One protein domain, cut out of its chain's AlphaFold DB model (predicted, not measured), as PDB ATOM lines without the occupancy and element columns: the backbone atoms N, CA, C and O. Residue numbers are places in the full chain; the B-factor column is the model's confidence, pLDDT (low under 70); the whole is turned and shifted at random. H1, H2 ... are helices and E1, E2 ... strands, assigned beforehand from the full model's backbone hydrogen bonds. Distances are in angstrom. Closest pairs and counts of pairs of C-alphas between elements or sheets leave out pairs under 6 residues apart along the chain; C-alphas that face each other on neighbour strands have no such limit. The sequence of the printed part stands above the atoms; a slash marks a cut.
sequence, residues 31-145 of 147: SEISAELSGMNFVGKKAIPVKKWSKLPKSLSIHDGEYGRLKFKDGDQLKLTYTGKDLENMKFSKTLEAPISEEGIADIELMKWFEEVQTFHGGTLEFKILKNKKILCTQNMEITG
ATOM      1  N   SER A  31     187.385 163.299 146.494       59.22
ATOM      2  CA  SER A  31     187.891 162.369 145.489       59.22
ATOM      3  C   SER A  31     186.909 162.082 144.345       59.22
ATOM      4  O   SER A  31     187.314 161.461 143.356       59.22
ATOM      5  N   GLU A  32     185.664 162.542 144.460       69.31
ATOM      6  CA  GLU A  32     184.571 162.405 143.496       69.31
ATOM      7  C   GLU A  32     184.200 163.733 142.814       69.31
ATOM      8  O   GLU A  32     183.473 163.720 141.819       69.31
ATOM      9  N   ILE A  33     184.728 164.866 143.293       74.12
ATOM     10  CA  ILE A  33     184.561 166.180 142.660       74.12
ATOM     11  C   ILE A  33     185.697 166.376 141.657       74.12
ATOM     12  O   ILE A  33     186.879 166.315 142.005       74.12
ATOM     13  N   SER A  34     185.344 166.611 140.394       81.31
ATOM     14  CA  SER A  34     186.324 166.942 139.355       81.31
ATOM     15  C   SER A  34     186.321 168.441 139.107       81.31
ATOM     16  O   SER A  34     185.267 169.041 138.949       81.31
ATOM     17  N   ALA A  35     187.493 169.045 139.043       81.44
ATOM     18  CA  ALA A  35     187.676 170.455 138.772       81.44
ATOM     19  C   ALA A  35     188.355 170.629 137.412       81.44
ATOM     20  O   ALA A  35     189.297 169.901 137.083       81.44
ATOM     21  N   GLU A  36     187.862 171.568 136.608       81.69
ATOM     22  CA  GLU A  36     188.527 171.964 135.374       81.69
ATOM     23  C   GLU A  36     189.573 173.028 135.687       81.69
ATOM     24  O   GLU A  36     189.246 174.186 135.952       81.69
ATOM     25  N   LEU A  37     190.834 172.616 135.620       71.12
ATOM     26  CA  LEU A  37     191.981 173.506 135.653       71.12
ATOM     27  C   LEU A  37     192.166 174.130 134.275       71.12
ATOM     28  O   LEU A  37     192.362 173.418 133.280       71.12
ATOM     29  N   SER A  38     192.142 175.458 134.237       67.44
ATOM     30  CA  SER A  38     192.608 176.227 133.089       67.44
ATOM     31  C   SER A  38     194.080 176.571 133.298       67.44
ATOM     32  O   SER A  38     194.450 177.206 134.282       67.44
ATOM     33  N   GLY A  39     194.933 176.119 132.381       64.25
ATOM     34  CA  GLY A  39     196.371 176.365 132.425       64.25
ATOM     35  C   GLY A  39     196.944 176.676 131.049       64.25
ATOM     36  O   GLY A  39     196.254 176.624 130.032       64.25
ATOM     37  N   MET A  40     198.238 176.977 131.012       59.06
ATOM     38  CA  MET A  40     198.996 177.196 129.781       59.06
ATOM     39  C   MET A  40     200.029 176.081 129.645       59.06
ATOM     40  O   MET A  40     200.816 175.848 130.559       59.06
ATOM     41  N   ASN A  41     200.048 175.401 128.504       58.16
ATOM     42  CA  ASN A  41     201.125 174.489 128.146       58.16
ATOM     43  C   ASN A  41     202.061 175.184 127.157       58.16
ATOM     44  O   ASN A  41     201.599 175.834 126.217       58.16
ATOM     45  N   PHE A  42     203.369 175.044 127.343       59.94
ATOM     46  CA  PHE A  42     204.359 175.668 126.469       59.94
ATOM     47  C   PHE A  42     204.927 174.625 125.511       59.94
ATOM     48  O   PHE A  42     205.682 173.741 125.905       59.94
ATOM     49  N   VAL A  43     204.566 174.737 124.232       66.44
ATOM     50  CA  VAL A  43     205.118 173.896 123.163       66.44
ATOM     51  C   VAL A  43     206.051 174.763 122.324       66.44
ATOM     52  O   VAL A  43     205.623 175.616 121.541       66.44
ATOM     53  N   GLY A  44     207.357 174.595 122.533       80.56
ATOM     54  CA  GLY A  44     208.366 175.508 121.996       80.56
ATOM     55  C   GLY A  44     208.234 176.904 122.619       80.56
ATOM     56  O   GLY A  44     208.292 177.045 123.833       80.56
ATOM     57  N   LYS A  45     208.047 177.942 121.789       77.31
ATOM     58  CA  LYS A  45     207.840 179.340 122.233       77.31
ATOM     59  C   LYS A  45     206.366 179.768 122.279       77.31
ATOM     60  O   LYS A  45     206.082 180.953 122.425       77.31
ATOM     61  N   LYS A  46     205.425 178.841 122.081       60.56
ATOM     62  CA  LYS A  46     203.989 179.143 122.047       60.56
ATOM     63  C   LYS A  46     203.320 178.659 123.327       60.56
ATOM     64  O   LYS A  46     203.443 177.485 123.672       60.56
ATOM     65  N   ALA A  47     202.599 179.562 123.984       68.88
ATOM     66  CA  ALA A  47     201.673 179.230 125.056       68.88
ATOM     67  C   ALA A  47     200.348 178.766 124.437       68.88
ATOM     68  O   ALA A  47     199.765 179.470 123.610       68.88
ATOM     69  N   ILE A  48     199.903 177.567 124.798       70.38
ATOM     70  CA  ILE A  48     198.649 176.973 124.339       70.38
ATOM     71  C   ILE A  48     197.761 176.782 125.569       70.38
ATOM     72  O   ILE A  48     198.181 176.088 126.499       70.38
ATOM     73  N   PRO A  49     196.548 177.359 125.601       64.12
ATOM     74  CA  PRO A  49     195.628 177.129 126.700       64.12
ATOM     75  C   PRO A  49     195.208 175.659 126.706       64.12
ATOM     76  O   PRO A  49     194.795 175.102 125.688       64.12
ATOM     77  N   VAL A  50     195.317 175.025 127.864       70.06
ATOM     78  CA  VAL A  50     194.870 173.654 128.100       70.06
ATOM     79  C   VAL A  50     193.831 173.660 129.202       70.06
ATOM     80  O   VAL A  50     194.010 174.281 130.247       70.06
ATOM     81  N   LYS A  51     192.751 172.923 128.951       76.56
ATOM     82  CA  LYS A  51     191.735 172.594 129.942       76.56
ATOM     83  C   LYS A  51     191.929 171.147 130.349       76.56
ATOM     84  O   LYS A  51     191.978 170.267 129.487       76.56
ATOM     85  N   LYS A  52     192.064 170.895 131.646       80.81
ATOM     86  CA  LYS A  52     192.214 169.541 132.176       80.81
ATOM     87  C   LYS A  52     191.251 169.331 133.328       80.81
ATOM     88  O   LYS A  52     191.241 170.105 134.277       80.81
ATOM     89  N   TRP A  53     190.502 168.237 133.264       82.25
ATOM     90  CA  TRP A  53     189.743 167.746 134.406       82.25
ATOM     91  C   TRP A  53     190.660 166.934 135.314       82.25
ATOM     92  O   TRP A  53     191.311 165.981 134.875       82.25
ATOM     93  N   SER A  54     190.711 167.307 136.583       80.50
ATOM     94  CA  SER A  54     191.388 166.547 137.630       80.50
ATOM     95  C   SER A  54     190.532 166.503 138.882       80.50
ATOM     96  O   SER A  54     189.622 167.307 139.045       80.50
ATOM     97  N   LYS A  55     190.821 165.570 139.787       80.94
ATOM     98  CA  LYS A  55     190.176 165.570 141.102       80.94
ATOM     99  C   LYS A  55     190.534 166.850 141.850       80.94
ATOM    100  O   LYS A  55     191.676 167.303 141.761       80.94
ATOM    101  N   LEU A  56     189.566 167.406 142.568       75.75
ATOM    102  CA  LEU A  56     189.795 168.565 143.417       75.75
ATOM    103  C   LEU A  56     190.738 168.159 144.572       75.75
ATOM    104  O   LEU A  56     190.507 167.122 145.206       75.75
ATOM    105  N   PRO A  57     191.832 168.900 144.825       72.38
ATOM    106  CA  PRO A  57     192.731 168.602 145.935       72.38
ATOM    107  C   PRO A  57     192.038 168.876 147.277       72.38
ATOM    108  O   PRO A  57     191.048 169.592 147.336       72.38
ATOM    109  N   LYS A  58     192.557 168.313 148.377       71.12
ATOM    110  CA  LYS A  58     191.998 168.527 149.732       71.12
ATOM    111  C   LYS A  58     192.269 169.928 150.295       71.12
ATOM    112  O   LYS A  58     191.597 170.362 151.227       71.12
ATOM    113  N   SER A  59     193.280 170.590 149.751       71.12
ATOM    114  CA  SER A  59     193.695 171.950 150.062       71.12
ATOM    115  C   SER A  59     193.859 172.687 148.746       71.12
ATOM    116  O   SER A  59     194.398 172.112 147.799       71.12
ATOM    117  N   LEU A  60     193.420 173.937 148.699       71.81
ATOM    118  CA  LEU A  60     193.650 174.808 147.556       71.81
ATOM    119  C   LEU A  60     194.657 175.882 147.951       71.81
ATOM    120  O   LEU A  60     194.522 176.525 148.997       71.81
ATOM    121  N   SER A  61     195.659 176.067 147.103       67.25
ATOM    122  CA  SER A  61     196.500 177.251 147.096       67.25
ATOM    123  C   SER A  61     196.002 178.243 146.054       67.25
ATOM    124  O   SER A  61     195.555 177.858 144.973       67.25
ATOM    125  N   ILE A  62     196.149 179.536 146.339       60.44
ATOM    126  CA  ILE A  62     195.935 180.611 145.355       60.44
ATOM    127  C   ILE A  62     196.853 180.481 144.128       60.44
ATOM    128  O   ILE A  62     196.576 181.043 143.073       60.44
ATOM    129  N   HIS A  63     197.939 179.715 144.249       62.84
ATOM    130  CA  HIS A  63     198.881 179.458 143.164       62.84
ATOM    131  C   HIS A  63     198.515 178.227 142.315       62.84
ATOM    132  O   HIS A  63     199.182 177.975 141.312       62.84
ATOM    133  N   ASP A  64     197.465 177.473 142.670       64.19
ATOM    134  CA  ASP A  64     197.104 176.215 141.991       64.19
ATOM    135  C   ASP A  64     196.415 176.418 140.624       64.19
ATOM    136  O   ASP A  64     196.155 175.445 139.911       64.19
ATOM    137  N   GLY A  65     196.159 177.667 140.220       60.97
ATOM    138  CA  GLY A  65     195.570 178.029 138.927       60.97
ATOM    139  C   GLY A  65     194.058 178.281 138.968       60.97
ATOM    140  O   GLY A  65     193.413 178.226 140.013       60.97
ATOM    141  N   GLU A  66     193.476 178.603 137.807       69.88
ATOM    142  CA  GLU A  66     192.070 179.003 137.704       69.88
ATOM    143  C   GLU A  66     191.145 177.788 137.549       69.88
ATOM    144  O   GLU A  66     191.114 177.118 136.509       69.88
ATOM    145  N   TYR A  67     190.354 177.531 138.593       74.75
ATOM    146  CA  TYR A  67     189.260 176.565 138.563       74.75
ATOM    147  C   TYR A  67     187.984 177.241 138.054       74.75
ATOM    148  O   TYR A  67     187.237 177.859 138.816       74.75
ATOM    149  N   GLY A  68     187.737 177.129 136.750       75.88
ATOM    150  CA  GLY A  68     186.566 177.742 136.116       75.88
ATOM    151  C   GLY A  68     185.272 176.970 136.377       75.88
ATOM    152  O   GLY A  68     184.214 177.570 136.565       75.88
ATOM    153  N   ARG A  69     185.365 175.633 136.409       85.81
ATOM    154  CA  ARG A  69     184.211 174.726 136.455       85.81
ATOM    155  C   ARG A  69     184.446 173.569 137.409       85.81
ATOM    156  O   ARG A  69     185.542 173.007 137.443       85.81
ATOM    157  N   LEU A  70     183.405 173.167 138.130       86.81
ATOM    158  CA  LEU A  70     183.391 171.949 138.939       86.81
ATOM    159  C   LEU A  70     182.341 170.989 138.416       86.81
ATOM    160  O   LEU A  70     181.260 171.401 138.014       86.81
ATOM    161  N   LYS A  71     182.660 169.702 138.455       87.81
ATOM    162  CA  LYS A  71     181.772 168.613 138.085       87.81
ATOM    163  C   LYS A  71     181.503 167.728 139.293       87.81
ATOM    164  O   LYS A  71     182.431 167.239 139.941       87.81
ATOM    165  N   PHE A  72     180.222 167.500 139.534       86.19
ATOM    166  CA  PHE A  72     179.664 166.718 140.626       86.19
ATOM    167  C   PHE A  72     178.942 165.490 140.074       86.19
ATOM    168  O   PHE A  72     178.514 165.464 138.919       86.19
ATOM    169  N   LYS A  73     178.803 164.454 140.905       83.88
ATOM    170  CA  LYS A  73     178.024 163.256 140.550       83.88
ATOM    171  C   LYS A  73     176.517 163.469 140.664       83.88
ATOM    172  O   LYS A  73     175.763 162.791 139.976       83.88
ATOM    173  N   ASP A  74     176.097 164.345 141.570       82.88
ATOM    174  CA  ASP A  74     174.696 164.646 141.849       82.88
ATOM    175  C   ASP A  74     174.582 166.030 142.507       82.88
ATOM    176  O   ASP A  74     175.538 166.493 143.133       82.88
ATOM    177  N   GLY A  75     173.420 166.669 142.384       87.12
ATOM    178  CA  GLY A  75     173.134 168.008 142.904       87.12
ATOM    179  C   GLY A  75     172.485 168.926 141.869       87.12
ATOM    180  O   GLY A  75     172.646 168.725 140.672       87.12
ATOM    181  N   ASP A  76     171.748 169.929 142.343       92.62
ATOM    182  CA  ASP A  76     171.154 170.996 141.522       92.62
ATOM    183  C   ASP A  76     171.739 172.383 141.835       92.62
ATOM    184  O   ASP A  76     171.657 173.297 141.014       92.62
ATOM    185  N   GLN A  77     172.372 172.541 142.997       93.19
ATOM    186  CA  GLN A  77     172.963 173.803 143.418       93.19
ATOM    187  C   GLN A  77     174.242 173.575 144.223       93.19
ATOM    188  O   GLN A  77     174.297 172.755 145.138       93.19
ATOM    189  N   LEU A  78     175.263 174.358 143.903       91.19
ATOM    190  CA  LEU A  78     176.492 174.500 144.658       91.19
ATOM    191  C   LEU A  78     176.429 175.787 145.482       91.19
ATOM    192  O   LEU A  78     176.054 176.847 144.986       91.19
ATOM    193  N   LYS A  79     176.864 175.700 146.734       92.25
ATOM    194  CA  LYS A  79     177.093 176.831 147.624       92.25
ATOM    195  C   LYS A  79     178.502 176.741 148.194       92.25
ATOM    196  O   LYS A  79     178.845 175.770 148.861       92.25
ATOM    197  N   LEU A  80     179.304 177.762 147.945       88.94
ATOM    198  CA  LEU A  80     180.660 177.921 148.449       88.94
ATOM    199  C   LEU A  80     180.663 179.002 149.516       88.94
ATOM    200  O   LEU A  80     180.198 180.107 149.262       88.94
ATOM    201  N   THR A  81     181.177 178.706 150.704       89.88
ATOM    202  CA  THR A  81     181.307 179.691 151.783       89.88
ATOM    203  C   THR A  81     182.760 179.793 152.202       89.88
ATOM    204  O   THR A  81     183.303 178.861 152.788       89.88
ATOM    205  N   TYR A  82     183.392 180.928 151.922       86.38
ATOM    206  CA  TYR A  82     184.704 181.245 152.468       86.38
ATOM    207  C   TYR A  82     184.533 181.873 153.847       86.38
ATOM    208  O   TYR A  82     183.685 182.747 154.042       86.38
ATOM    209  N   THR A  83     185.335 181.425 154.805       86.94
ATOM    210  CA  THR A  83     185.487 182.053 156.115       86.94
ATOM    211  C   THR A  83     186.966 182.237 156.390       86.94
ATOM    212  O   THR A  83     187.727 181.271 156.392       86.94
ATOM    213  N   GLY A  84     187.363 183.470 156.666       84.50
ATOM    214  CA  GLY A  84     188.750 183.818 156.931       84.50
ATOM    215  C   GLY A  84     188.838 185.083 157.762       84.50
ATOM    216  O   GLY A  84     187.920 185.422 158.520       84.50
ATOM    217  N   LYS A  85     189.956 185.778 157.612       78.56
ATOM    218  CA  LYS A  85     190.155 187.103 158.187       78.56
ATOM    219  C   LYS A  85     190.370 188.124 157.094       78.56
ATOM    220  O   LYS A  85     190.829 187.745 156.021       78.56
ATOM    221  N   ASP A  86     190.037 189.377 157.367       75.69
ATOM    222  CA  ASP A  86     190.340 190.485 156.476       75.69
ATOM    223  C   ASP A  86     191.725 191.111 156.714       75.69
ATOM    224  O   ASP A  86     192.493 190.634 157.552       75.69
ATOM    225  N   LEU A  87     192.061 192.154 155.945       73.88
ATOM    226  CA  LEU A  87     193.327 192.890 156.065       73.88
ATOM    227  C   LEU A  87     193.482 193.585 157.431       73.88
ATOM    228  O   LEU A  87     194.598 193.876 157.852       73.88
ATOM    229  N   GLU A  88     192.378 193.809 158.147       79.94
ATOM    230  CA  GLU A  88     192.351 194.364 159.504       79.94
ATOM    231  C   GLU A  88     192.286 193.258 160.575       79.94
ATOM    232  O   GLU A  88     192.096 193.535 161.762       79.94
ATOM    233  N   ASN A  89     192.490 191.991 160.178       77.06
ATOM    234  CA  ASN A  89     192.471 190.801 161.033       77.06
ATOM    235  C   ASN A  89     191.096 190.539 161.688       77.06
ATOM    236  O   ASN A  89     191.004 189.781 162.663       77.06
ATOM    237  N   MET A  90     190.018 191.119 161.151       80.31
ATOM    238  CA  MET A  90     188.644 190.856 161.573       80.31
ATOM    239  C   MET A  90     188.086 189.628 160.859       80.31
ATOM    240  O   MET A  90     188.472 189.293 159.743       80.31
ATOM    241  N   LYS A  91     187.164 188.911 161.510       82.81
ATOM    242  CA  LYS A  91     186.543 187.721 160.920       82.81
ATOM    243  C   LYS A  91     185.649 188.122 159.745       82.81
ATOM    244  O   LYS A  91     184.720 188.904 159.917       82.81
ATOM    245  N   PHE A  92     185.866 187.488 158.601       83.00
ATOM    246  CA  PHE A  92     185.139 187.747 157.367       83.00
ATOM    247  C   PHE A  92     184.529 186.454 156.802       83.00
ATOM    248  O   PHE A  92     185.090 185.367 156.963       83.00
ATOM    249  N   SER A  93     183.374 186.561 156.136       86.75
ATOM    250  CA  SER A  93     182.785 185.454 155.378       86.75
ATOM    251  C   SER A  93     182.087 185.940 154.110       86.75
ATOM    252  O   SER A  93     181.387 186.951 154.134       86.75
ATOM    253  N   LYS A  94     182.246 185.193 153.011       86.00
ATOM    254  CA  LYS A  94     181.571 185.436 151.727       86.00
ATOM    255  C   LYS A  94     181.003 184.134 151.197       86.00
ATOM    256  O   LYS A  94     181.593 183.069 151.371       86.00
ATOM    257  N   THR A  95     179.863 184.226 150.528       89.69
ATOM    258  CA  THR A  95     179.199 183.083 149.905       89.69
ATOM    259  C   THR A  95     179.077 183.294 148.400       89.69
ATOM    260  O   THR A  95     178.750 184.394 147.961       89.69
ATOM    261  N   LEU A  96     179.318 182.237 147.628       88.69
ATOM    262  CA  LEU A  96     178.989 182.117 146.211       88.69
ATOM    263  C   LEU A  96     177.989 180.974 146.043       88.69
ATOM    264  O   LEU A  96     178.160 179.907 146.627       88.69
ATOM    265  N   GLU A  97     176.953 181.187 145.244       92.38
ATOM    266  CA  GLU A  97     175.994 180.145 144.884       92.38
ATOM    267  C   GLU A  97     175.959 180.013 143.365       92.38
ATOM    268  O   GLU A  97     175.872 181.015 142.659       92.38
ATOM    269  N   ALA A  98     176.041 178.780 142.870       91.69
ATOM    270  CA  ALA A  98     176.036 178.471 141.449       91.69
ATOM    271  C   ALA A  98     175.085 177.296 141.173       91.69
ATOM    272  O   ALA A  98     175.098 176.315 141.923       91.69
ATOM    273  N   PRO A  99     174.246 177.361 140.128       93.69
ATOM    274  CA  PRO A  99     173.448 176.215 139.718       93.69
ATOM    275  C   PRO A  99     174.351 175.100 139.175       93.69
ATOM    276  O   PRO A  99     175.389 175.364 138.568       93.69
ATOM    277  N   ILE A 100     173.934 173.853 139.376       92.19
ATOM    278  CA  ILE A 100     174.551 172.677 138.761       92.19
ATOM    279  C   ILE A 100     173.680 172.288 137.564       92.19
ATOM    280  O   ILE A 100     172.485 172.035 137.710       92.19
ATOM    281  N   SER A 101     174.267 172.269 136.368       92.62
ATOM    282  CA  SER A 101     173.585 171.865 135.134       92.62
ATOM    283  C   SER A 101     173.163 170.391 135.178       92.62
ATOM    284  O   SER A 101     173.739 169.612 135.934       92.62
ATOM    285  N   GLU A 102     172.310 169.953 134.251       88.25
ATOM    286  CA  GLU A 102     171.963 168.529 134.080       88.25
ATOM    287  C   GLU A 102     173.187 167.615 133.850       88.25
ATOM    288  O   GLU A 102     173.172 166.447 134.231       88.25
ATOM    289  N   GLU A 103     174.282 168.148 133.297       87.75
ATOM    290  CA  GLU A 103     175.555 167.430 133.113       87.75
ATOM    291  C   GLU A 103     176.402 167.313 134.400       87.75
ATOM    292  O   GLU A 103     177.520 166.780 134.378       87.75
ATOM    293  N   GLY A 104     175.892 167.829 135.521       88.12
ATOM    294  CA  GLY A 104     176.571 167.863 136.813       88.12
ATOM    295  C   GLY A 104     177.635 168.955 136.936       88.12
ATOM    296  O   GLY A 104     178.489 168.849 137.810       88.12
ATOM    297  N   ILE A 105     177.640 169.976 136.073       89.12
ATOM    298  CA  ILE A 105     178.671 171.023 136.030       89.12
ATOM    299  C   ILE A 105     178.156 172.326 136.658       89.12
ATOM    300  O   ILE A 105     177.058 172.770 136.341       89.12
ATOM    301  N   ALA A 106     178.966 172.945 137.517       89.88
ATOM    302  CA  ALA A 106     178.785 174.315 137.985       89.88
ATOM    303  C   ALA A 106     179.936 175.201 137.495       89.88
ATOM    304  O   ALA A 106     181.109 174.876 137.709       89.88
ATOM    305  N   ASP A 107     179.595 176.332 136.889       88.06
ATOM    306  CA  ASP A 107     180.536 177.401 136.563       88.06
ATOM    307  C   ASP A 107     180.699 178.307 137.791       88.06
ATOM    308  O   ASP A 107     179.717 178.840 138.309       88.06
ATOM    309  N   ILE A 108     181.926 178.446 138.296       80.69
ATOM    310  CA  ILE A 108     182.191 179.156 139.560       80.69
ATOM    311  C   ILE A 108     183.305 180.194 139.494       80.69
ATOM    312  O   ILE A 108     183.410 180.976 140.433       80.69
ATOM    313  N   GLU A 109     184.127 180.197 138.435       77.69
ATOM    314  CA  GLU A 109     185.263 181.126 138.265       77.69
ATOM    315  C   GLU A 109     185.996 181.406 139.593       77.69
ATOM    316  O   GLU A 109     186.148 182.548 140.032       77.69
ATOM    317  N   LEU A 110     186.396 180.325 140.278       74.31
ATOM    318  CA  LEU A 110     186.690 180.330 141.713       74.31
ATOM    319  C   LEU A 110     187.748 181.372 142.097       74.31
ATOM    320  O   LEU A 110     187.619 182.027 143.128       74.31
ATOM    321  N   MET A 111     188.782 181.537 141.267       70.56
ATOM    322  CA  MET A 111     189.864 182.489 141.531       70.56
ATOM    323  C   MET A 111     189.412 183.941 141.409       70.56
ATOM    324  O   MET A 111     189.752 184.728 142.283       70.56
ATOM    325  N   LYS A 112     188.586 184.298 140.417       73.00
ATOM    326  CA  LYS A 112     188.034 185.661 140.328       73.00
ATOM    327  C   LYS A 112     187.168 185.976 141.537       73.00
ATOM    328  O   LYS A 112     187.291 187.043 142.132       73.00
ATOM    329  N   TRP A 113     186.337 185.014 141.947       76.44
ATOM    330  CA  TRP A 113     185.554 185.167 143.168       76.44
ATOM    331  C   TRP A 113     186.446 185.380 144.395       76.44
ATOM    332  O   TRP A 113     186.077 186.200 145.231       76.44
ATOM    333  N   PHE A 114     187.603 184.700 144.473       70.69
ATOM    334  CA  PHE A 114     188.616 184.856 145.526       70.69
ATOM    335  C   PHE A 114     189.389 186.182 145.475       70.69
ATOM    336  O   PHE A 114     189.622 186.768 146.530       70.69
ATOM    337  N   GLU A 115     189.762 186.687 144.296       68.81
ATOM    338  CA  GLU A 115     190.429 187.990 144.130       68.81
ATOM    339  C   GLU A 115     189.583 189.129 144.709       68.81
ATOM    340  O   GLU A 115     190.090 190.008 145.406       68.81
ATOM    341  N   GLU A 116     188.265 189.070 144.512       66.12
ATOM    342  CA  GLU A 116     187.332 190.022 145.116       66.12
ATOM    343  C   GLU A 116     187.274 189.943 146.647       66.12
ATOM    344  O   GLU A 116     186.743 190.850 147.288       66.12
ATOM    345  N   VAL A 117     187.740 188.845 147.246       63.38
ATOM    346  CA  VAL A 117     187.718 188.660 148.701       63.38
ATOM    347  C   VAL A 117     188.885 189.374 149.375       63.38
ATOM    348  O   VAL A 117     188.819 189.553 150.579       63.38
ATOM    349  N   GLN A 118     189.898 189.830 148.620       56.56
ATOM    350  CA  GLN A 118     191.046 190.656 149.049       56.56
ATOM    351  C   GLN A 118     191.817 190.180 150.296       56.56
ATOM    352  O   GLN A 118     192.584 190.950 150.874       56.56
ATOM    353  N   THR A 119     191.612 188.949 150.770       55.47
ATOM    354  CA  THR A 119     192.111 188.550 152.086       55.47
ATOM    355  C   THR A 119     192.656 187.127 152.061       55.47
ATOM    356  O   THR A 119     191.930 186.134 152.100       55.47
ATOM    357  N   PHE A 120     193.982 187.029 151.989       58.81
ATOM    358  CA  PHE A 120     194.714 185.767 151.883       58.81
ATOM    359  C   PHE A 120     195.577 185.532 153.130       58.81
ATOM    360  O   PHE A 120     196.772 185.280 153.058       58.81
ATOM    361  N   HIS A 121     194.965 185.628 154.312       64.81
ATOM    362  CA  HIS A 121     195.595 185.249 155.588       64.81
ATOM    363  C   HIS A 121     195.147 183.853 156.045       64.81
ATOM    364  O   HIS A 121     194.893 183.621 157.229       64.81
ATOM    365  N   GLY A 122     195.015 182.933 155.086       69.44
ATOM    366  CA  GLY A 122     194.454 181.603 155.304       69.44
ATOM    367  C   GLY A 122     192.960 181.617 155.652       69.44
ATOM    368  O   GLY A 122     192.365 182.638 156.006       69.44
ATOM    369  N   GLY A 123     192.326 180.453 155.545       79.69
ATOM    370  CA  GLY A 123     190.911 180.315 155.867       79.69
ATOM    371  C   GLY A 123     190.347 178.944 155.533       79.69
ATOM    372  O   GLY A 123     191.063 178.002 155.199       79.69
ATOM    373  N   THR A 124     189.029 178.833 155.633       85.75
ATOM    374  CA  THR A 124     188.291 177.618 155.291       85.75
ATOM    375  C   THR A 124     187.284 177.925 154.197       85.75
ATOM    376  O   THR A 124     186.523 178.888 154.294       85.75
ATOM    377  N   LEU A 125     187.266 177.084 153.169       84.50
ATOM    378  CA  LEU A 125     186.255 177.069 152.128       84.50
ATOM    379  C   LEU A 125     185.328 175.872 152.351       84.50
ATOM    380  O   LEU A 125     185.756 174.722 152.303       84.50
ATOM    381  N   GLU A 126     184.055 176.142 152.597       88.19
ATOM    382  CA  GLU A 126     183.014 175.130 152.742       88.19
ATOM    383  C   GLU A 126     182.252 174.965 151.420       88.19
ATOM    384  O   GLU A 126     181.685 175.923 150.895       88.19
ATOM    385  N   PHE A 127     182.200 173.738 150.912       86.44
ATOM    386  CA  PHE A 127     181.429 173.302 149.755       86.44
ATOM    387  C   PHE A 127     180.149 172.654 150.240       86.44
ATOM    388  O   PHE A 127     180.198 171.652 150.946       86.44
ATOM    389  N   LYS A 128     179.006 173.184 149.825       89.25
ATOM    390  CA  LYS A 128     177.690 172.596 150.054       89.25
ATOM    391  C   LYS A 128     177.042 172.285 148.722       89.25
ATOM    392  O   LYS A 128     176.825 173.191 147.924       89.25
ATOM    393  N   ILE A 129     176.703 171.021 148.504       88.81
ATOM    394  CA  ILE A 129     175.878 170.615 147.366       88.81
ATOM    395  C   ILE A 129     174.467 170.390 147.867       88.81
ATOM    396  O   ILE A 129     174.253 169.689 148.859       88.81
ATOM    397  N   LEU A 130     173.505 170.998 147.187       89.69
ATOM    398  CA  LEU A 130     172.093 170.835 147.456       89.69
ATOM    399  C   LEU A 130     171.432 170.041 146.326       89.69
ATOM    400  O   LEU A 130     171.924 169.997 145.200       89.69
ATOM    401  N   LYS A 131     170.332 169.375 146.674       88.56
ATOM    402  CA  LYS A 131     169.373 168.771 145.749       88.56
ATOM    403  C   LYS A 131     167.979 168.957 146.302       88.56
ATOM    404  O   LYS A 131     167.702 168.557 147.435       88.56
ATOM    405  N   ASN A 132     167.092 169.570 145.530       88.00
ATOM    406  CA  ASN A 132     165.747 169.929 145.966       88.00
ATOM    407  C   ASN A 132     165.766 170.691 147.307       88.00
ATOM    408  O   ASN A 132     165.000 170.375 148.222       88.00
ATOM    409  N   LYS A 133     166.689 171.656 147.449       85.38
ATOM    410  CA  LYS A 133     166.931 172.458 148.672       85.38
ATOM    411  C   LYS A 133     167.410 171.672 149.903       85.38
ATOM    412  O   LYS A 133     167.530 172.251 150.982       85.38
ATOM    413  N   LYS A 134     167.693 170.374 149.781       85.12
ATOM    414  CA  LYS A 134     168.294 169.566 150.849       85.12
ATOM    415  C   LYS A 134     169.792 169.472 150.635       85.12
ATOM    416  O   LYS A 134     170.233 169.264 149.511       85.12
ATOM    417  N   ILE A 135     170.561 169.592 151.712       87.00
ATOM    418  CA  ILE A 135     172.013 169.409 151.674       87.00
ATOM    419  C   ILE A 135     172.289 167.935 151.365       87.00
ATOM    420  O   ILE A 135     171.965 167.065 152.174       87.00
ATOM    421  N   LEU A 136     172.866 167.661 150.195       83.81
ATOM    422  CA  LEU A 136     173.424 166.350 149.870       83.81
ATOM    423  C   LEU A 136     174.736 166.136 150.614       83.81
ATOM    424  O   LEU A 136     175.019 165.023 151.055       83.81
ATOM    425  N   CYS A 137     175.527 167.200 150.766       80.88
ATOM    426  CA  CYS A 137     176.788 167.137 151.479       80.88
ATOM    427  C   CYS A 137     177.387 168.494 151.814       80.88
ATOM    428  O   CYS A 137     177.055 169.515 151.209       80.88
ATOM    429  N   THR A 138     178.352 168.425 152.729       83.75
ATOM    430  CA  THR A 138     179.228 169.522 153.106       83.75
ATOM    431  C   THR A 138     180.668 169.020 153.130       83.75
ATOM    432  O   THR A 138     180.942 167.992 153.751       83.75
ATOM    433  N   GLN A 139     181.588 169.747 152.507       82.12
ATOM    434  CA  GLN A 139     183.021 169.495 152.595       82.12
ATOM    435  C   GLN A 139     183.763 170.781 152.938       82.12
ATOM    436  O   GLN A 139     183.557 171.805 152.301       82.12
ATOM    437  N   ASN A 140     184.672 170.708 153.905       83.38
ATOM    438  CA  ASN A 140     185.576 171.804 154.219       83.38
ATOM    439  C   ASN A 140     186.921 171.576 153.540       83.38
ATOM    440  O   ASN A 140     187.445 170.461 153.558       83.38
ATOM    441  N   MET A 141     187.475 172.642 152.987       80.44
ATOM    442  CA  MET A 141     188.817 172.689 152.435       80.44
ATOM    443  C   MET A 141     189.585 173.835 153.068       80.44
ATOM    444  O   MET A 141     189.038 174.908 153.325       80.44
ATOM    445  N   GLU A 142     190.861 173.595 153.324       81.50
ATOM    446  CA  GLU A 142     191.761 174.631 153.805       81.50
ATOM    447  C   GLU A 142     192.251 175.461 152.618       81.50
ATOM    448  O   GLU A 142     192.669 174.913 151.592       81.50
ATOM    449  N   ILE A 143     192.169 176.782 152.765       75.12
ATOM    450  CA  ILE A 143     192.780 177.729 151.838       75.12
ATOM    451  C   ILE A 143     194.105 178.156 152.447       75.12
ATOM    452  O   ILE A 143     194.141 178.743 153.531       75.12
ATOM    453  N   THR A 144     195.182 177.841 151.736       69.69
ATOM    454  CA  THR A 144     196.553 178.183 152.122       69.69
ATOM    455  C   THR A 144     197.150 179.134 151.093       69.69
ATOM    456  O   THR A 144     196.835 179.061 149.907       69.69
ATOM    457  N   GLY A 145     198.007 180.041 151.543       55.81
ATOM    458  CA  GLY A 145     198.568 181.089 150.698       55.81
ATOM    459  C   GLY A 145     198.344 182.442 151.342       55.81
ATOM    460  O   GLY A 145     197.212 182.898 151.452       55.81
TER     461      GLY A 145
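What this domain is: This is residues 31 to 145 of the 147 residues of the protein "Putative exported protein" of Halobacteriovorax marinus (strain ATCC BAA-682 / DSM 15412 / SJ) (UniProt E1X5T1). A strongly twisted five-stranded sheet and a smaller, curled four-stranded sheet together go partway round a loose, half-open barrel, with the short helix H1 between the two sheets. From the smaller sheet the long hairpin E1-E2 reaches out as an arm, its tip at residues 44 and 45. The printed part has 115 residues and is mostly strand, in the order E1 E2 E3 E4 E5 E6 E7 H1 E8 E9; the larger sheet, E3 E9 E8 E5 E6, is mixed, and the smaller, E2 E1 E4 E7, is antiparallel. The whole is compact, with a radius of gyration of the C-alphas of 15.0 A, and flat in outline, spanning 47 by 40 by 21 A.

Where its parts are: In the larger sheet, E9, residues 134 to 144, is the longest strand by residues, 29.6 A, and ends with C-alpha 144 at (196.553, 178.183, 152.122). E8 is residues 123 to 131, 26.4 A; E5 residues 77 to 85, 26.3 A; E6 residues 91 to 99, 27.4 A; E3 residues 59 to 61. In the smaller sheet, E1, residues 34 to 43, measures 25.8 A and begins with C-alpha 34 at (186.324, 166.942, 139.355). E2 is residues 46 to 55, 27.2 A; E4 residues 66 to 71, 14.6 A; E7 residues 105 to 107. H1 is residues 110 to 115, 8.9 A.

How they stand to each other: In the larger sheet, E8 and E9 form a hairpin, with N 127 and O 139 2.7 A apart. E8 and E5 are antiparallel at 164 degrees, with N 79 and O 128 at 2.8 A. E5 and E6 form a hairpin, with N 80 and O 96 at 2.8 A. The edge strand E3 is parallel to E9, with N 60 and O 142 at 3.1 A. In the smaller sheet, E4 is antiparallel to E7, with N 106 and O 70 at 2.8 A, and to E1, with N 36 and O 69 at 2.9 A. E1 bends by 52 degrees at residue 38. E1 and E2 form a hairpin, with N 41 and O 48 at 2.8 A. Between the sheets, the closest C-alphas of E6 and E7, Pro 99 and Ala 106, are 5.9 A apart, while E3 and E4 are apart. H1 only grazes each sheet; its closest C-alphas with E4 are Tyr 67 and Leu 110, 5.5 A. In H1 every O i to N i+4 pair is within hydrogen-bond range.

The domain as a whole: The C-alphas farthest apart, Lys 45 and Lys 134, are 49.8 A from each other. The printed part has no cut. The links are tight but for that from H1 to E8, which is short with 7 residues. The mean pLDDT of the printed part is 78.2; it is under 70 at residues 31 to 32, 38 to 43, 46 to 47, 49, 61 to 66, 115 to 122 and 144 to 145.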